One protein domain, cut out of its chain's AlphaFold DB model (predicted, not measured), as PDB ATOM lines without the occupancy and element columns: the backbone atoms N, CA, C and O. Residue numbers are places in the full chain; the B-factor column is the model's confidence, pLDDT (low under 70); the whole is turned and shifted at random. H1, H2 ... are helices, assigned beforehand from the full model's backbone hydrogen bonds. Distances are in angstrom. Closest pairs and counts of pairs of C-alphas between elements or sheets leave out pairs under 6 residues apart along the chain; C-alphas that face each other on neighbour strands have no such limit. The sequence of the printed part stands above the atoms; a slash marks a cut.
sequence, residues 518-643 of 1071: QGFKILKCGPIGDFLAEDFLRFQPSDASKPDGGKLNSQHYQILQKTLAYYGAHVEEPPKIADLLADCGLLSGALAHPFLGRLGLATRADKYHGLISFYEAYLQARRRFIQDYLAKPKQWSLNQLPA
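This is residues 518 to 643 of the 1071 residues of an uncharacterized protein of Thiothrix sp (UniProt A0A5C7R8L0). H1 and the longest helix, H5, run the same way and make a narrow V that meets at the first residues of both. H2 packs slantwise on H1 and folds back through a long loop into the short H3, while the very short H4 packs on H5; residues 626 to 641, the last part of H5 and most of the tail after it, stick out. The printed part has 126 residues with five named helices, in the order H1, H2, H3, H4, H5, and no named strand; the class is all helix, though under half of the residues, 58 of the 126, are in named helices. The whole is compact, with a radius of gyration of the C-alphas of 15.7 A, and spans 47 by 35 by 30 A along its three main axes.

The printed part begins at Gln 518, with its C-alpha at (23.402, -34.749, -7.048). H1 takes residues 525 to 539, 21.0 A from first to last C-alpha, and begins with C-alpha 525 at (8.957, -28.098, 6.466). H2, residues 554 to 565, is 16.4 A long. H3, residues 577 to 583, is 9.6 A long, and H4, residues 596 to 599, is 5.7 A long. H5, residues 611 to 630, measures 28.2 A and ends with C-alpha 630 at (25.241, -7.298, 21.204). Residues 631 to 643 follow with no named element.

H1, whose centre is the nearest to the mean of the C-alphas at 7.0 A, touches H2 and H5. H1 and H2 run opposite ways at a steep tilt of 45 degrees, with the closest C-alphas, those of Gly 529 and Ala 565, 4.9 A apart. H2 touches H3 with residues 560 to 564 alone; the two form a helical hairpin, at a shallow tilt of 14 degrees, opposite ways, and their closest C-alphas, those of Thr 563 and Ile 577, are 6.9 A apart. H5 touches H1 with residues 611 to 615 alone, the same way at a shallow tilt of 29 degrees; the closest C-alphas are those of Cys 525 and Leu 611, 6.9 A apart. Of these three pairs two are at a shallow tilt, and the helix packing is only just mostly aligned, with most tilts shallow. H5 touches H4 with residues 617 to 621 alone, and the closest C-alphas, those of Arg 598 and Ala 621, are 6.7 A apart. H2 and H5 are close but not clearly touching, with the C-alphas of Leu 564 and Leu 611, their closest, 7.0 A apart. Among the pairs that stay apart are H1 and H3, and H3 and H5. In H1, H2, H3 and H5 every O i to N i+4 pair is within hydrogen-bond range; H4 is too short for such a pair, and its one O i to N i+3 pair is within range.

The two C-alphas farthest apart are those of Gln 518 and Ser 545, 53.2 A. The printed part has no cut, and the four links, H1 to H2, H2 to H3, H3 to H4 and H4 to H5, are long, with 14, 11, 12 and 11 residues between the helices. Residues 626 to 641, of which 626 to 630 belong to H5, stand free; the body without them has a radius of gyration of 14.2 A. The mean pLDDT of the printed part is 81.7, and the model's confidence is low, under 70, at residues 547 to 548 and 568 to 576.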
ATOM      1  N   GLN A 518      22.392 -34.794  -8.103       72.75
ATOM      2  CA  GLN A 518      23.402 -34.749  -7.048       72.75
ATOM      3  C   GLN A 518      23.561 -33.328  -6.476       72.75
ATOM      4  O   GLN A 518      23.791 -32.340  -7.183       72.75
ATOM      5  N   GLY A 519      23.446 -33.224  -5.152       73.12
ATOM      6  CA  GLY A 519      23.483 -31.949  -4.440       73.12
ATOM      7  C   GLY A 519      22.188 -31.138  -4.528       73.12
ATOM      8  O   GLY A 519      22.200 -29.984  -4.105       73.12
ATOM      9  N   PHE A 520      21.090 -31.709  -5.043       79.75
ATOM     10  CA  PHE A 520      19.756 -31.140  -4.861       79.75
ATOM     11  C   PHE A 520      19.440 -31.054  -3.366       79.75
ATOM     12  O   PHE A 520      19.496 -32.053  -2.645       79.75
ATOM     13  N   LYS A 521      19.093 -29.856  -2.903       81.31
ATOM     14  CA  LYS A 521      18.705 -29.600  -1.519       81.31
ATOM     15  C   LYS A 521      17.272 -29.093  -1.513       81.31
ATOM     16  O   LYS A 521      16.906 -28.259  -2.327       81.31
ATOM     17  N   ILE A 522      16.473 -29.605  -0.586       83.06
ATOM     18  CA  ILE A 522      15.118 -29.122  -0.341       83.06
ATOM     19  C   ILE A 522      15.006 -28.718   1.121       83.06
ATOM     20  O   ILE A 522      15.437 -29.455   2.012       83.06
ATOM     21  N   LEU A 523      14.418 -27.552   1.357       83.75
ATOM     22  CA  LEU A 523      14.033 -27.121   2.691       83.75
ATOM     23  C   LEU A 523      12.821 -27.951   3.122       83.75
ATOM     24  O   LEU A 523      11.747 -27.866   2.529       83.75
ATOM     25  N   LYS A 524      13.013 -28.822   4.114       84.75
ATOM     26  CA  LYS A 524      11.937 -29.665   4.644       84.75
ATOM     27  C   LYS A 524      11.142 -28.878   5.683       84.75
ATOM     28  O   LYS A 524      11.733 -28.359   6.622       84.75
ATOM     29  N   CYS A 525       9.816 -28.856   5.555       84.75
ATOM     30  CA  CYS A 525       8.957 -28.098   6.466       84.75
ATOM     31  C   CYS A 525       9.005 -28.598   7.918       84.75
ATOM     32  O   CYS A 525       9.028 -27.778   8.823       84.75
ATOM     33  N   GLY A 526       9.080 -29.918   8.141       84.94
ATOM     34  CA  GLY A 526       9.143 -30.507   9.489       84.94
ATOM     35  C   GLY A 526      10.302 -29.958  10.335       84.94
ATOM     36  O   GLY A 526      10.029 -29.270  11.310       84.94
ATOM     37  N   PRO A 527      11.571 -30.126   9.908       88.56
ATOM     38  CA  PRO A 527      12.730 -29.580  10.624       88.56
ATOM     39  C   PRO A 527      12.701 -28.061  10.843       88.56
ATOM     40  O   PRO A 527      13.277 -27.566  11.806       88.56
ATOM     41  N   ILE A 528      12.061 -27.303   9.944       90.25
ATOM     42  CA  ILE A 528      11.871 -25.856  10.122       90.25
ATOM     43  C   ILE A 528      10.839 -25.588  11.221       90.25
ATOM     44  O   ILE A 528      11.066 -24.720  12.056       90.25
ATOM     45  N   GLY A 529       9.730 -26.334  11.234       88.19
ATOM     46  CA  GLY A 529       8.723 -26.274  12.292       88.19
ATOM     47  C   GLY A 529       9.292 -26.646  13.663       88.19
ATOM     48  O   GLY A 529       9.023 -25.932  14.623       88.19
ATOM     49  N   ASP A 530      10.130 -27.687  13.728       88.19
ATOM     50  CA  ASP A 530      10.855 -28.090  14.943       88.19
ATOM     51  C   ASP A 530      11.741 -26.951  15.450       88.19
ATOM     52  O   ASP A 530      11.585 -26.491  16.578       88.19
ATOM     53  N   PHE A 531      12.608 -26.423  14.578       92.88
ATOM     54  CA  PHE A 531      13.486 -25.307  14.920       92.88
ATOM     55  C   PHE A 531      12.702 -24.082  15.403       92.88
ATOM     56  O   PHE A 531      13.081 -23.466  16.392       92.88
ATOM     57  N   LEU A 532      11.627 -23.706  14.705       92.69
ATOM     58  CA  LEU A 532      10.811 -22.549  15.069       92.69
ATOM     59  C   LEU A 532      10.153 -22.740  16.437       92.69
ATOM     60  O   LEU A 532      10.242 -21.842  17.266       92.69
ATOM     61  N   ALA A 533       9.542 -23.897  16.698       90.12
ATOM     62  CA  ALA A 533       8.923 -24.179  17.990       90.12
ATOM     63  C   ALA A 533       9.955 -24.161  19.135       90.12
ATOM     64  O   ALA A 533       9.718 -23.523  20.162       90.12
ATOM     65  N   GLU A 534      11.120 -24.791  18.949       91.12
ATOM     66  CA  GLU A 534      12.215 -24.774  19.929       91.12
ATOM     67  C   GLU A 534      12.747 -23.356  20.177       91.12
ATOM     68  O   GLU A 534      12.932 -22.952  21.328       91.12
ATOM     69  N   ASP A 535      12.982 -22.582  19.115       93.19
ATOM     70  CA  ASP A 535      13.539 -21.233  19.221       93.19
ATOM     71  C   ASP A 535      12.501 -20.254  19.811       93.19
ATOM     72  O   ASP A 535      12.877 -19.410  20.624       93.19
ATOM     73  N   PHE A 536      11.197 -20.431  19.548       91.50
ATOM     74  CA  PHE A 536      10.138 -19.669  20.226       91.50
ATOM     75  C   PHE A 536      10.166 -19.905  21.741       91.50
ATOM     76  O   PHE A 536      10.212 -18.945  22.507       91.50
ATOM     77  N   LEU A 537      10.205 -21.164  22.198       89.12
ATOM     78  CA  LEU A 537      10.291 -21.482  23.634       89.12
ATOM     79  C   LEU A 537      11.591 -20.979  24.264       89.12
ATOM     80  O   LEU A 537      11.613 -20.568  25.432       89.12
ATOM     81  N   ARG A 538      12.686 -21.037  23.501       90.44
ATOM     82  CA  ARG A 538      14.006 -20.596  23.941       90.44
ATOM     83  C   ARG A 538      14.002 -19.111  24.274       90.44
ATOM     84  O   ARG A 538      14.488 -18.759  25.343       90.44
ATOM     85  N   PHE A 539      13.480 -18.270  23.382       91.56
ATOM     86  CA  PHE A 539      13.454 -16.814  23.547       91.56
ATOM     87  C   PHE A 539      12.251 -16.301  24.343       91.56
ATOM     88  O   PHE A 539      12.282 -15.154  24.785       91.56
ATOM     89  N   GLN A 540      11.226 -17.128  24.573       88.94
ATOM     90  CA  GLN A 540      10.124 -16.776  25.464       88.94
ATOM     91  C   GLN A 540      10.648 -16.518  26.893       88.94
ATOM     92  O   GLN A 540      11.335 -17.388  27.459       88.94
ATOM     93  N   PRO A 541      10.330 -15.355  27.493       86.62
ATOM     94  CA  PRO A 541      10.608 -15.084  28.899       86.62
ATOM     95  C   PRO A 541       9.973 -16.133  29.821       86.62
ATOM     96  O   PRO A 541       9.016 -16.811  29.452       86.62
ATOM     97  N   SER A 542      10.518 -16.279  31.025       83.50
ATOM     98  CA  SER A 542       9.960 -17.145  32.067       83.50
ATOM     99  C   SER A 542       9.600 -16.333  33.298       83.50
ATOM    100  O   SER A 542      10.367 -15.463  33.704       83.50
ATOM    101  N   ASP A 543       8.485 -16.684  33.917       80.69
ATOM    102  CA  ASP A 543       8.045 -16.165  35.204       80.69
ATOM    103  C   ASP A 543       8.459 -17.122  36.326       80.69
ATOM    104  O   ASP A 543       7.920 -18.220  36.443       80.69
ATOM    105  N   ALA A 544       9.417 -16.709  37.158       74.25
ATOM    106  CA  ALA A 544       9.936 -17.533  38.250       74.25
ATOM    107  C   ALA A 544       8.891 -17.845  39.340       74.25
ATOM    108  O   ALA A 544       9.095 -18.781  40.108       74.25
ATOM    109  N   SER A 545       7.783 -17.093  39.412       74.75
ATOM    110  CA  SER A 545       6.691 -17.367  40.357       74.75
ATOM    111  C   SER A 545       5.835 -18.571  39.953       74.75
ATOM    112  O   SER A 545       5.112 -19.127  40.780       74.75
ATOM    113  N   LYS A 546       5.922 -19.003  38.687       74.25
ATOM    114  CA  LYS A 546       5.165 -20.136  38.156       74.25
ATOM    115  C   LYS A 546       6.041 -21.390  38.098       74.25
ATOM    116  O   LYS A 546       7.175 -21.314  37.624       74.25
ATOM    117  N   PRO A 547       5.518 -22.567  38.485       66.75
ATOM    118  CA  PRO A 547       6.296 -23.809  38.522       66.75
ATOM    119  C   PRO A 547       6.808 -24.259  37.142       66.75
ATOM    120  O   PRO A 547       7.835 -24.925  37.053       66.75
ATOM    121  N   ASP A 548       6.130 -23.881  36.058       67.75
ATOM    122  CA  ASP A 548       6.518 -24.150  34.667       67.75
ATOM    123  C   ASP A 548       7.167 -22.939  33.971       67.75
ATOM    124  O   ASP A 548       7.367 -22.929  32.752       67.75
ATOM    125  N   GLY A 549       7.466 -21.879  34.726       70.50
ATOM    126  CA  GLY A 549       7.937 -20.615  34.176       70.50
ATOM    127  C   GLY A 549       6.873 -19.850  33.380       70.50
ATOM    128  O   GLY A 549       7.226 -18.894  32.691       70.50
ATOM    129  N   GLY A 550       5.602 -20.278  33.394       72.81
ATOM    130  CA  GLY A 550       4.534 -19.708  32.570       72.81
ATOM    131  C   GLY A 550       4.687 -19.960  31.066       72.81
ATOM    132  O   GLY A 550       4.098 -19.228  30.270       72.81
ATOM    133  N   LYS A 551       5.503 -20.946  30.669       82.44
ATOM    134  CA  LYS A 551       5.807 -21.260  29.265       82.44
ATOM    135  C   LYS A 551       4.772 -22.190  28.625       82.44
ATOM    136  O   LYS A 551       3.881 -22.729  29.278       82.44
ATOM    137  N   LEU A 552       4.903 -22.404  27.313       79.06
ATOM    138  CA  LEU A 552       4.070 -23.360  26.579       79.06
ATOM    139  C   LEU A 552       4.158 -24.767  27.193       79.06
ATOM    140  O   LEU A 552       5.242 -25.314  27.385       79.06
ATOM    141  N   ASN A 553       2.998 -25.391  27.413       76.62
ATOM    142  CA  ASN A 553       2.925 -26.800  27.795       76.62
ATOM    143  C   ASN A 553       3.191 -27.735  26.591       76.62
ATOM    144  O   ASN A 553       3.163 -27.314  25.433       76.62
ATOM    145  N   SER A 554       3.396 -29.030  26.858       76.12
ATOM    146  CA  SER A 554       3.707 -30.038  25.829       76.12
ATOM    147  C   SER A 554       2.656 -30.147  24.716       76.12
ATOM    148  O   SER A 554       3.008 -30.356  23.558       76.12
ATOM    149  N   GLN A 555       1.374 -29.968  25.043       76.31
ATOM    150  CA  GLN A 555       0.289 -30.003  24.064       76.31
ATOM    151  C   GLN A 555       0.341 -28.776  23.144       76.31
ATOM    152  O   GLN A 555       0.256 -28.926  21.928       76.31
ATOM    153  N   HIS A 556       0.532 -27.577  23.704       78.12
ATOM    154  CA  HIS A 556       0.694 -26.348  22.921       78.12
ATOM    155  C   HIS A 556       1.924 -26.443  22.012       78.12
ATOM    156  O   HIS A 556       1.834 -26.107  20.836       78.12
ATOM    157  N   TYR A 557       3.035 -26.993  22.515       83.50
ATOM    158  CA  TYR A 557       4.241 -27.238  21.723       83.50
ATOM    159  C   TYR A 557       3.980 -28.156  20.517       83.50
ATOM    160  O   TYR A 557       4.336 -27.811  19.392       83.50
ATOM    161  N   GLN A 558       3.319 -29.301  20.721       79.38
ATOM    162  CA  GLN A 558       2.998 -30.243  19.639       79.38
ATOM    163  C   GLN A 558       2.044 -29.637  18.601       79.38
ATOM    164  O   GLN A 558       2.231 -29.834  17.399       79.38
ATOM    165  N   ILE A 559       1.033 -28.884  19.047       77.75
ATOM    166  CA  ILE A 559       0.095 -28.196  18.149       77.75
ATOM    167  C   ILE A 559       0.837 -27.136  17.333       77.75
ATOM    168  O   ILE A 559       0.669 -27.081  16.114       77.75
ATOM    169  N   LEU A 560       1.689 -26.337  17.975       81.94
ATOM    170  CA  LEU A 560       2.503 -25.315  17.326       81.94
ATOM    171  C   LEU A 560       3.444 -25.922  16.284       81.94
ATOM    172  O   LEU A 560       3.420 -25.507  15.126       81.94
ATOM    173  N   GLN A 561       4.201 -26.954  16.653       83.62
ATOM    174  CA  GLN A 561       5.125 -27.650  15.758       83.62
ATOM    175  C   GLN A 561       4.397 -28.270  14.553       83.62
ATOM    176  O   GLN A 561       4.811 -28.059  13.408       83.62
ATOM    177  N   LYS A 562       3.260 -28.948  14.771       78.06
ATOM    178  CA  LYS A 562       2.428 -29.498  13.688       78.06
ATOM    179  C   LYS A 562       1.888 -28.392  12.778       78.06
ATOM    180  O   LYS A 562       2.002 -28.499  11.559       78.06
ATOM    181  N   THR A 563       1.323 -27.330  13.346       79.50
ATOM    182  CA  THR A 563       0.717 -26.224  12.584       79.50
ATOM    183  C   THR A 563       1.759 -25.499  11.738       79.50
ATOM    184  O   THR A 563       1.521 -25.256  10.556       79.50
ATOM    185  N   LEU A 564       2.950 -25.248  12.291       83.56
ATOM    186  CA  LEU A 564       4.084 -24.699  11.549       83.56
ATOM    187  C   LEU A 564       4.504 -25.624  10.403       83.56
ATOM    188  O   LEU A 564       4.683 -25.163   9.278       83.56
ATOM    189  N   ALA A 565       4.600 -26.936  10.636       80.62
ATOM    190  CA  ALA A 565       4.992 -27.888   9.596       80.62
ATOM    191  C   ALA A 565       4.000 -27.944   8.414       80.62
ATOM    192  O   ALA A 565       4.413 -28.215   7.281       80.62
ATOM    193  N   TYR A 566       2.714 -27.664   8.659       76.19
ATOM    194  CA  TYR A 566       1.653 -27.579   7.646       76.19
ATOM    195  C   TYR A 566       1.317 -26.142   7.215       76.19
ATOM    196  O   TYR A 566       0.345 -25.934   6.484       76.19
ATOM    197  N   TYR A 567       2.115 -25.150   7.611       78.69
ATOM    198  CA  TYR A 567       1.845 -23.750   7.310       78.69
ATOM    199  C   TYR A 567       1.827 -23.481   5.795       78.69
ATOM    200  O   TYR A 567       2.796 -23.766   5.082       78.69
ATOM    201  N   GLY A 568       0.702 -22.955   5.299       67.50
ATOM    202  CA  GLY A 568       0.442 -22.739   3.869       67.50
ATOM    203  C   GLY A 568       0.022 -23.996   3.086       67.50
ATOM    204  O   GLY A 568      -0.116 -23.945   1.867       67.50
ATOM    205  N   ALA A 569      -0.196 -25.147   3.740       65.62
ATOM    206  CA  ALA A 569      -0.695 -26.359   3.071       65.62
ATOM    207  C   ALA A 569      -2.202 -26.295   2.739       65.62
ATOM    208  O   ALA A 569      -2.705 -27.096   1.939       65.62
ATOM    209  N   HIS A 570      -2.928 -25.361   3.356       58.84
ATOM    210  CA  HIS A 570      -4.337 -25.065   3.119       58.84
ATOM    211  C   HIS A 570      -4.440 -23.663   2.528       58.84
ATOM    212  O   HIS A 570      -4.316 -22.686   3.244       58.84
ATOM    213  N   VAL A 571      -4.576 -23.592   1.198       49.44
ATOM    214  CA  VAL A 571      -4.629 -22.331   0.437       49.44
ATOM    215  C   VAL A 571      -5.941 -21.576   0.689       49.44
ATOM    216  O   VAL A 571      -5.980 -20.363   0.545       49.44
ATOM    217  N   GLU A 572      -6.995 -22.294   1.085       47.66
ATOM    218  CA  GLU A 572      -8.360 -21.774   1.263       47.66
ATOM    219  C   GLU A 572      -8.723 -21.491   2.731       47.66
ATOM    220  O   GLU A 572      -9.794 -20.965   3.003       47.66
ATOM    221  N   GLU A 573      -7.841 -21.812   3.684       54.12
ATOM    222  CA  GLU A 573      -8.051 -21.518   5.106       54.12
ATOM    223  C   GLU A 573      -7.086 -20.396   5.527       54.12
ATOM    224  O   GLU A 573      -5.894 -20.486   5.210       54.12
ATOM    225  N   PRO A 574      -7.545 -19.345   6.236       52.59
ATOM    226  CA  PRO A 574      -6.648 -18.316   6.751       52.59
ATOM    227  C   PRO A 574      -5.591 -18.937   7.682       52.59
ATOM    228  O   PRO A 574      -5.824 -19.985   8.298       52.59
ATOM    229  N   PRO A 575      -4.399 -18.329   7.803       55.66
ATOM    230  CA  PRO A 575      -3.338 -18.890   8.622       55.66
ATOM    231  C   PRO A 575      -3.691 -18.823  10.115       55.66
ATOM    232  O   PRO A 575      -3.385 -17.841  10.788       55.66
ATOM    233  N   LYS A 576      -4.184 -19.947  10.653       67.69
ATOM    234  CA  LYS A 576      -4.403 -20.221  12.092       67.69
ATOM    235  C   LYS A 576      -3.172 -20.001  12.988       67.69
ATOM    236  O   LYS A 576      -3.245 -20.155  14.201       67.69
ATOM    237  N   ILE A 577      -2.002 -19.703  12.412       75.44
ATOM    238  CA  ILE A 577      -0.768 -19.518  13.178       75.44
ATOM    239  C   ILE A 577      -0.819 -18.264  14.049       75.44
ATOM    240  O   ILE A 577      -0.247 -18.284  15.129       75.44
ATOM    241  N   ALA A 578      -1.456 -17.180  13.591       77.56
ATOM    242  CA  ALA A 578      -1.501 -15.933  14.352       77.56
ATOM    243  C   ALA A 578      -2.310 -16.135  15.639       77.56
ATOM    244  O   ALA A 578      -1.806 -15.846  16.723       77.56
ATOM    245  N   ASP A 579      -3.485 -16.749  15.508       75.62
ATOM    246  CA  ASP A 579      -4.363 -17.102  16.624       75.62
ATOM    247  C   ASP A 579      -3.673 -18.086  17.575       75.62
ATOM    248  O   ASP A 579      -3.616 -17.863  18.778       75.62
ATOM    249  N   LEU A 580      -3.008 -19.114  17.036       77.38
ATOM    250  CA  LEU A 580      -2.270 -20.079  17.851       77.38
ATOM    251  C   LEU A 580      -1.090 -19.447  18.610       77.38
ATOM    252  O   LEU A 580      -0.817 -19.810  19.754       77.38
ATOM    253  N   LEU A 581      -0.355 -18.524  17.984       81.94
ATOM    254  CA  LEU A 581       0.732 -17.799  18.645       81.94
ATOM    255  C   LEU A 581       0.189 -16.853  19.725       81.94
ATOM    256  O   LEU A 581       0.842 -16.691  20.758       81.94
ATOM    257  N   ALA A 582      -0.987 -16.256  19.519       79.44
ATOM    258  CA  ALA A 582      -1.683 -15.481  20.542       79.44
ATOM    259  C   ALA A 582      -2.119 -16.371  21.721       79.44
ATOM    260  O   ALA A 582      -1.789 -16.046  22.860       79.44
ATOM    261  N   ASP A 583      -2.723 -17.534  21.453       75.12
ATOM    262  CA  ASP A 583      -3.133 -18.529  22.463       75.12
ATOM    263  C   ASP A 583      -1.965 -19.037  23.307       75.12
ATOM    264  O   ASP A 583      -2.092 -19.328  24.497       75.12
ATOM    265  N   CYS A 584      -0.788 -19.136  22.692       76.88
ATOM    266  CA  CYS A 584       0.440 -19.523  23.373       76.88
ATOM    267  C   CYS A 584       1.085 -18.373  24.169       76.88
ATOM    268  O   CYS A 584       2.156 -18.570  24.748       76.88
ATOM    269  N   GLY A 585       0.486 -17.177  24.171       79.69
ATOM    270  CA  GLY A 585       1.029 -15.978  24.809       79.69
ATOM    271  C   GLY A 585       2.314 -15.465  24.153       79.69
ATOM    272  O   GLY A 585       3.112 -14.802  24.806       79.69
ATOM    273  N   LEU A 586       2.563 -15.802  22.881       86.75
ATOM    274  CA  LEU A 586       3.809 -15.466  22.180       86.75
ATOM    275  C   LEU A 586       3.759 -14.105  21.473       86.75
ATOM    276  O   LEU A 586       4.819 -13.526  21.231       86.75
ATOM    277  N   LEU A 587       2.572 -13.584  21.141       83.44
ATOM    278  CA  LEU A 587       2.419 -12.298  20.437       83.44
ATOM    279  C   LEU A 587       2.234 -11.092  21.369       83.44
ATOM    280  O   LEU A 587       2.660  -9.994  21.014       83.44
ATOM    281  N   SER A 588       1.618 -11.280  22.537       76.94
ATOM    282  CA  SER A 588       1.230 -10.198  23.452       76.94
ATOM    283  C   SER A 588       1.276 -10.638  24.918       76.94
ATOM    284  O   SER A 588       1.152 -11.823  25.219       76.94
ATOM    285  N   GLY A 589       1.434  -9.675  25.834       78.44
ATOM    286  CA  GLY A 589       1.513  -9.905  27.283       78.44
ATOM    287  C   GLY A 589       2.938  -9.860  27.851       78.44
ATOM    288  O   GLY A 589       3.912  -9.665  27.127       78.44
ATOM    289  N   ALA A 590       3.066 -10.042  29.169       77.62
ATOM    290  CA  ALA A 590       4.345  -9.929  29.886       77.62
ATOM    291  C   ALA A 590       5.367 -11.029  29.524       77.62
ATOM    292  O   ALA A 590       6.571 -10.819  29.642       77.62
ATOM    293  N   LEU A 591       4.890 -12.188  29.056       82.81
ATOM    294  CA  LEU A 591       5.711 -13.319  28.598       82.81
ATOM    295  C   LEU A 591       5.746 -13.438  27.066       82.81
ATOM    296  O   LEU A 591       6.072 -14.502  26.535       82.81
ATOM    297  N   ALA A 592       5.414 -12.352  26.355       87.38
ATOM    298  CA  ALA A 592       5.470 -12.311  24.902       87.38
ATOM    299  C   ALA A 592       6.891 -12.552  24.392       87.38
ATOM    300  O   ALA A 592       7.896 -12.182  25.007       87.38
ATOM    301  N   HIS A 593       6.979 -13.156  23.214       91.75
ATOM    302  CA  HIS A 593       8.256 -13.418  22.588       91.75
ATOM    303  C   HIS A 593       8.908 -12.102  22.119       91.75
ATOM    304  O   HIS A 593       8.270 -11.314  21.412       91.75
ATOM    305  N   PRO A 594      10.204 -11.876  22.406       91.25
ATOM    306  CA  PRO A 594      10.825 -10.547  22.366       91.25
ATOM    307  C   PRO A 594      10.848  -9.870  20.990       91.25
ATOM    308  O   PRO A 594      11.012  -8.656  20.893       91.25
ATOM    309  N   PHE A 595      10.718 -10.639  19.909       93.75
ATOM    310  CA  PHE A 595      10.762 -10.098  18.550       93.75
ATOM    311  C   PHE A 595       9.731 -10.693  17.582       93.75
ATOM    312  O   PHE A 595       9.764 -10.338  16.405       93.75
ATOM    313  N   LEU A 596       8.791 -11.541  18.033       90.75
ATOM    314  CA  LEU A 596       7.752 -12.075  17.128       90.75
ATOM    315  C   LEU A 596       6.777 -10.977  16.683       90.75
ATOM    316  O   LEU A 596       6.365 -10.965  15.525       90.75
ATOM    317  N   GLY A 597       6.490  -9.998  17.550       85.50
ATOM    318  CA  GLY A 597       5.656  -8.840  17.204       85.50
ATOM    319  C   GLY A 597       6.172  -8.048  15.994       85.50
ATOM    320  O   GLY A 597       5.377  -7.523  15.218       85.50
ATOM    321  N   ARG A 598       7.493  -8.058  15.736       89.00
ATOM    322  CA  ARG A 598       8.111  -7.399  14.565       89.00
ATOM    323  C   ARG A 598       7.657  -7.999  13.225       89.00
ATOM    324  O   ARG A 598       7.843  -7.372  12.184       89.00
ATOM    325  N   LEU A 599       7.075  -9.201  13.227       88.88
ATOM    326  CA  LEU A 599       6.553  -9.840  12.017       88.88
ATOM    327  C   LEU A 599       5.221  -9.229  11.555       88.88
ATOM    328  O   LEU A 599       4.893  -9.336  10.371       88.88
ATOM    329  N   GLY A 600       4.492  -8.535  12.439       85.69
ATOM    330  CA  GLY A 600       3.224  -7.869  12.110       85.69
ATOM    331  C   GLY A 600       2.057  -8.833  11.870       85.69
ATOM    332  O   GLY A 600       1.130  -8.497  11.137       85.69
ATOM    333  N   LEU A 601       2.107 -10.036  12.454       81.44
ATOM    334  CA  LEU A 601       1.060 -11.052  12.288       81.44
ATOM    335  C   LEU A 601      -0.276 -10.658  12.927       81.44
ATOM    336  O   LEU A 601      -1.313 -11.028  12.395       81.44
ATOM    337  N   ALA A 602      -0.255  -9.890  14.021       73.12
ATOM    338  CA  ALA A 602      -1.472  -9.429  14.694       73.12
ATOM    339  C   ALA A 602      -2.305  -8.471  13.821       73.12
ATOM    340  O   ALA A 602      -3.523  -8.452  13.912       73.12
ATOM    341  N   THR A 603      -1.646  -7.692  12.958       77.62
ATOM    342  CA  THR A 603      -2.303  -6.747  12.042       77.62
ATOM    343  C   THR A 603      -2.574  -7.343  10.664       77.62
ATOM    344  O   THR A 603      -3.480  -6.900   9.970       77.62
ATOM    345  N   ARG A 604      -1.760  -8.315  10.227       79.19
ATOM    346  CA  ARG A 604      -1.855  -8.926   8.898       79.19
ATOM    347  C   ARG A 604      -1.465 -10.403   8.955       79.19
ATOM    348  O   ARG A 604      -0.314 -10.765   8.701       79.19
ATOM    349  N   ALA A 605      -2.430 -11.250   9.303       72.56
ATOM    350  CA  ALA A 605      -2.211 -12.686   9.484       72.56
ATOM    351  C   ALA A 605      -1.777 -13.393   8.182       72.56
ATOM    352  O   ALA A 605      -0.957 -14.309   8.218       72.56
ATOM    353  N   ASP A 606      -2.256 -12.927   7.024       74.00
ATOM    354  CA  ASP A 606      -2.020 -13.477   5.680       74.00
ATOM    355  C   ASP A 606      -0.702 -13.027   5.022       74.00
ATOM    356  O   ASP A 606      -0.399 -13.427   3.899       74.00
ATOM    357  N   LYS A 607       0.116 -12.225   5.717       83.06
ATOM    358  CA  LYS A 607       1.348 -11.620   5.179       83.06
ATOM    359  C   LYS A 607       2.344 -12.630   4.589       83.06
ATOM    360  O   LYS A 607       3.122 -12.268   3.708       83.06
ATOM    361  N   TYR A 608       2.352 -13.869   5.080       85.12
ATOM    362  CA  TYR A 608       3.281 -14.915   4.651       85.12
ATOM    363  C   TYR A 608       2.514 -16.133   4.115       85.12
ATOM    364  O   TYR A 608       1.979 -16.930   4.874       85.12
ATOM    365  N   HIS A 609       2.491 -16.330   2.795       73.38
ATOM    366  CA  HIS A 609       1.713 -17.412   2.165       73.38
ATOM    367  C   HIS A 609       2.305 -18.826   2.344       73.38
ATOM    368  O   HIS A 609       1.680 -19.816   1.963       73.38
ATOM    369  N   GLY A 610       3.513 -18.961   2.904       81.38
ATOM    370  CA  GLY A 610       4.137 -20.269   3.115       81.38
ATOM    371  C   GLY A 610       5.285 -20.268   4.120       81.38
ATOM    372  O   GLY A 610       5.881 -19.229   4.414       81.38
ATOM    373  N   LEU A 611       5.622 -21.462   4.626       87.06
ATOM    374  CA  LEU A 611       6.523 -21.626   5.779       87.06
ATOM    375  C   LEU A 611       7.911 -21.035   5.548       87.06
ATOM    376  O   LEU A 611       8.491 -20.472   6.464       87.06
ATOM    377  N   ILE A 612       8.437 -21.135   4.327       88.31
ATOM    378  CA  ILE A 612       9.775 -20.627   4.000       88.31
ATOM    379  C   ILE A 612       9.816 -19.097   4.126       88.31
ATOM    380  O   ILE A 612      10.745 -18.571   4.731       88.31
ATOM    381  N   SER A 613       8.790 -18.394   3.629       88.81
ATOM    382  CA  SER A 613       8.705 -16.928   3.731       88.81
ATOM    383  C   SER A 613       8.551 -16.453   5.179       88.81
ATOM    384  O   SER A 613       9.211 -15.500   5.594       88.81
ATOM    385  N   PHE A 614       7.749 -17.167   5.979       90.38
ATOM    386  CA  PHE A 614       7.617 -16.910   7.411       90.38
ATOM    387  C   PHE A 614       8.938 -17.163   8.154       90.38
ATOM    388  O   PHE A 614       9.376 -16.343   8.957       90.38
ATOM    389  N   TYR A 615       9.607 -18.277   7.844       93.44
ATOM    390  CA  TYR A 615      10.879 -18.659   8.446       93.44
ATOM    391  C   TYR A 615      11.992 -17.650   8.150       93.44
ATOM    392  O   TYR A 615      12.718 -17.252   9.060       93.44
ATOM    393  N   GLU A 616      12.107 -17.190   6.903       93.88
ATOM    394  CA  GLU A 616      13.066 -16.152   6.530       93.88
ATOM    395  C   GLU A 616      12.818 -14.854   7.309       93.88
ATOM    396  O   GLU A 616      13.752 -14.295   7.889       93.88
ATOM    397  N   ALA A 617      11.561 -14.404   7.393       93.44
ATOM    398  CA  ALA A 617      11.204 -13.209   8.150       93.44
ATOM    399  C   ALA A 617      11.513 -13.354   9.650       93.44
ATOM    400  O   ALA A 617      12.056 -12.431  10.263       93.44
ATOM    401  N   TYR A 618      11.241 -14.526  10.235       95.56
ATOM    402  CA  TYR A 618      11.606 -14.836  11.616       95.56
ATOM    403  C   TYR A 618      13.121 -14.760  11.840       95.56
ATOM    404  O   TYR A 618      13.573 -14.098  12.774       95.56
ATOM    405  N   LEU A 619      13.926 -15.380  10.968       97.12
ATOM    406  CA  LEU A 619      15.387 -15.340  11.074       97.12
ATOM    407  C   LEU A 619      15.933 -13.912  10.939       97.12
ATOM    408  O   LEU A 619      16.860 -13.545  11.658       97.12
ATOM    409  N   GLN A 620      15.349 -13.079  10.074       96.56
ATOM    410  CA  GLN A 620      15.716 -11.662   9.981       96.56
ATOM    411  C   GLN A 620      15.391 -10.900  11.277       96.56
ATOM    412  O   GLN A 620      16.208 -10.101  11.742       96.56
ATOM    413  N   ALA A 621      14.235 -11.163  11.894       96.38
ATOM    414  CA  ALA A 621      13.873 -10.573  13.182       96.38
ATOM    415  C   ALA A 621      14.815 -11.035  14.313       96.38
ATOM    416  O   ALA A 621      15.278 -10.198  15.092       96.38
ATOM    417  N   ARG A 622      15.166 -12.330  14.341       96.75
ATOM    418  CA  ARG A 622      16.149 -12.931  15.260       96.75
ATOM    419  C   ARG A 622      17.528 -12.292  15.106       96.75
ATOM    420  O   ARG A 622      18.129 -11.897  16.101       96.75
ATOM    421  N   ARG A 623      18.006 -12.136  13.866       96.81
ATOM    422  CA  ARG A 623      19.288 -11.487  13.545       96.81
ATOM    423  C   ARG A 623      19.356 -10.081  14.136       96.81
ATOM    424  O   ARG A 623      20.292  -9.776  14.869       96.81
ATOM    425  N   ARG A 624      18.331  -9.260  13.868       96.12
ATOM    426  CA  ARG A 624      18.232  -7.887  14.391       96.12
ATOM    427  C   ARG A 624      18.217  -7.869  15.916       96.12
ATOM    428  O   ARG A 624      18.975  -7.125  16.513       96.12
ATOM    429  N   PHE A 625      17.414  -8.725  16.551       95.25
ATOM    430  CA  PHE A 625      17.357  -8.812  18.013       95.25
ATOM    431  C   PHE A 625      18.723  -9.135  18.643       95.25
ATOM    432  O   PHE A 625      19.130  -8.490  19.608       95.25
ATOM    433  N   ILE A 626      19.460 -10.101  18.082       94.00
ATOM    434  CA  ILE A 626      20.796 -10.470  18.574       94.00
ATOM    435  C   ILE A 626      21.789  -9.316  18.375       94.00
ATOM    436  O   ILE A 626      22.574  -9.038  19.280       94.00
ATOM    437  N   GLN A 627      21.746  -8.627  17.229       94.88
ATOM    438  CA  GLN A 627      22.581  -7.448  16.960       94.88
ATOM    439  C   GLN A 627      22.285  -6.302  17.939       94.88
ATOM    440  O   GLN A 627      23.217  -5.750  18.522       94.88
ATOM    441  N   ASP A 628      21.004  -6.010  18.183       93.00
ATOM    442  CA  ASP A 628      20.555  -4.998  19.147       93.00
ATOM    443  C   ASP A 628      21.088  -5.305  20.562       93.00
ATOM    444  O   ASP A 628      21.537  -4.406  21.275       93.00
ATOM    445  N   TYR A 629      21.062  -6.581  20.970       90.69
ATOM    446  CA  TYR A 629      21.548  -7.029  22.282       90.69
ATOM    447  C   TYR A 629      23.082  -7.005  22.385       90.69
ATOM    448  O   TYR A 629      23.635  -6.651  23.431       90.69
ATOM    449  N   LEU A 630      23.781  -7.353  21.298       90.44
ATOM    450  CA  LEU A 630      25.241  -7.298  21.204       90.44
ATOM    451  C   LEU A 630      25.759  -5.856  21.318       90.44
ATOM    452  O   LEU A 630      26.775  -5.621  21.969       90.44
ATOM    453  N   ALA A 631      25.034  -4.890  20.748       90.56
ATOM    454  CA  ALA A 631      25.374  -3.468  20.797       90.56
ATOM    455  C   ALA A 631      25.220  -2.832  22.196       90.56
ATOM    456  O   ALA A 631      25.684  -1.713  22.413       90.56
ATOM    457  N   LYS A 632      24.595  -3.524  23.164       89.12
ATOM    458  CA  LYS A 632      24.300  -3.002  24.513       89.12
ATOM    459  C   LYS A 632      24.995  -3.798  25.637       89.12
ATOM    460  O   LYS A 632      24.327  -4.266  26.561       89.12
ATOM    461  N   PRO A 633      26.340  -3.907  25.655       79.44
ATOM    462  CA  PRO A 633      27.065  -4.728  26.633       79.44
ATOM    463  C   PRO A 633      26.940  -4.248  28.084       79.44
ATOM    464  O   PRO A 633      27.100  -5.034  29.017       79.44
ATOM    465  N   LYS A 634      26.618  -2.964  28.293       75.44
ATOM    466  CA  LYS A 634      26.388  -2.383  29.627       75.44
ATOM    467  C   LYS A 634      25.146  -2.951  30.328       75.44
ATOM    468  O   LYS A 634      25.047  -2.834  31.540       75.44
ATOM    469  N   GLN A 635      24.226  -3.572  29.585       72.69
ATOM    470  CA  GLN A 635      22.986  -4.148  30.118       72.69
ATOM    471  C   GLN A 635      23.134  -5.627  30.524       72.69
ATOM    472  O   GLN A 635      22.178  -6.234  30.998       72.69
ATOM    473  N   TRP A 636      24.314  -6.237  30.342       84.00
ATOM    474  CA  TRP A 636      24.530  -7.646  30.680       84.00
ATOM    475  C   TRP A 636      24.799  -7.825  32.178       84.00
ATOM    476  O   TRP A 636      25.895  -7.532  32.663       84.00
ATOM    477  N   SER A 637      23.836  -8.397  32.900       80.75
ATOM    478  CA  SER A 637      24.079  -8.915  34.250       80.75
ATOM    479  C   SER A 637      24.785 -10.272  34.164       80.75
ATOM    480  O   SER A 637      24.167 -11.285  33.852       80.75
ATOM    481  N   LEU A 638      26.096 -10.316  34.427       77.88
ATOM    482  CA  LEU A 638      26.893 -11.557  34.338       77.88
ATOM    483  C   LEU A 638      26.511 -12.607  35.392       77.88
ATOM    484  O   LEU A 638      26.788 -13.792  35.203       77.88
ATOM    485  N   ASN A 639      25.845 -12.170  36.461       71.00
ATOM    486  CA  ASN A 639      25.306 -13.031  37.512       71.00
ATOM    487  C   ASN A 639      23.871 -13.490  37.203       71.00
ATOM    488  O   ASN A 639      23.395 -14.451  37.792       71.00
ATOM    489  N   GLN A 640      23.169 -12.824  36.282       73.56
ATOM    490  CA  GLN A 640      21.786 -13.125  35.900       73.56
ATOM    491  C   GLN A 640      21.630 -12.964  34.387       73.56
ATOM    492  O   GLN A 640      20.994 -12.039  33.881       73.56
ATOM    493  N   LEU A 641      22.278 -13.865  33.649       81.19
ATOM    494  CA  LEU A 641      22.171 -13.898  32.198       81.19
ATOM    495  C   LEU A 641      20.807 -14.457  31.766       81.19
ATOM    496  O   LEU A 641      20.332 -15.425  32.366       81.19
ATOM    497  N   PRO A 642      20.206 -13.924  30.689       82.44
ATOM    498  CA  PRO A 642      18.980 -14.479  30.137       82.44
ATOM    499  C   PRO A 642      19.121 -15.963  29.776       82.44
ATOM    500  O   PRO A 642      20.074 -16.363  29.099       82.44
ATOM    501  N   ALA A 643      18.132 -16.774  30.160       81.25
ATOM    502  CA  ALA A 643      18.143 -18.224  29.952       81.25
ATOM    503  C   ALA A 643      18.325 -18.629  28.475       81.25
ATOM    504  O   ALA A 643      18.976 -19.633  28.175       81.25
TER     505      ALA A 643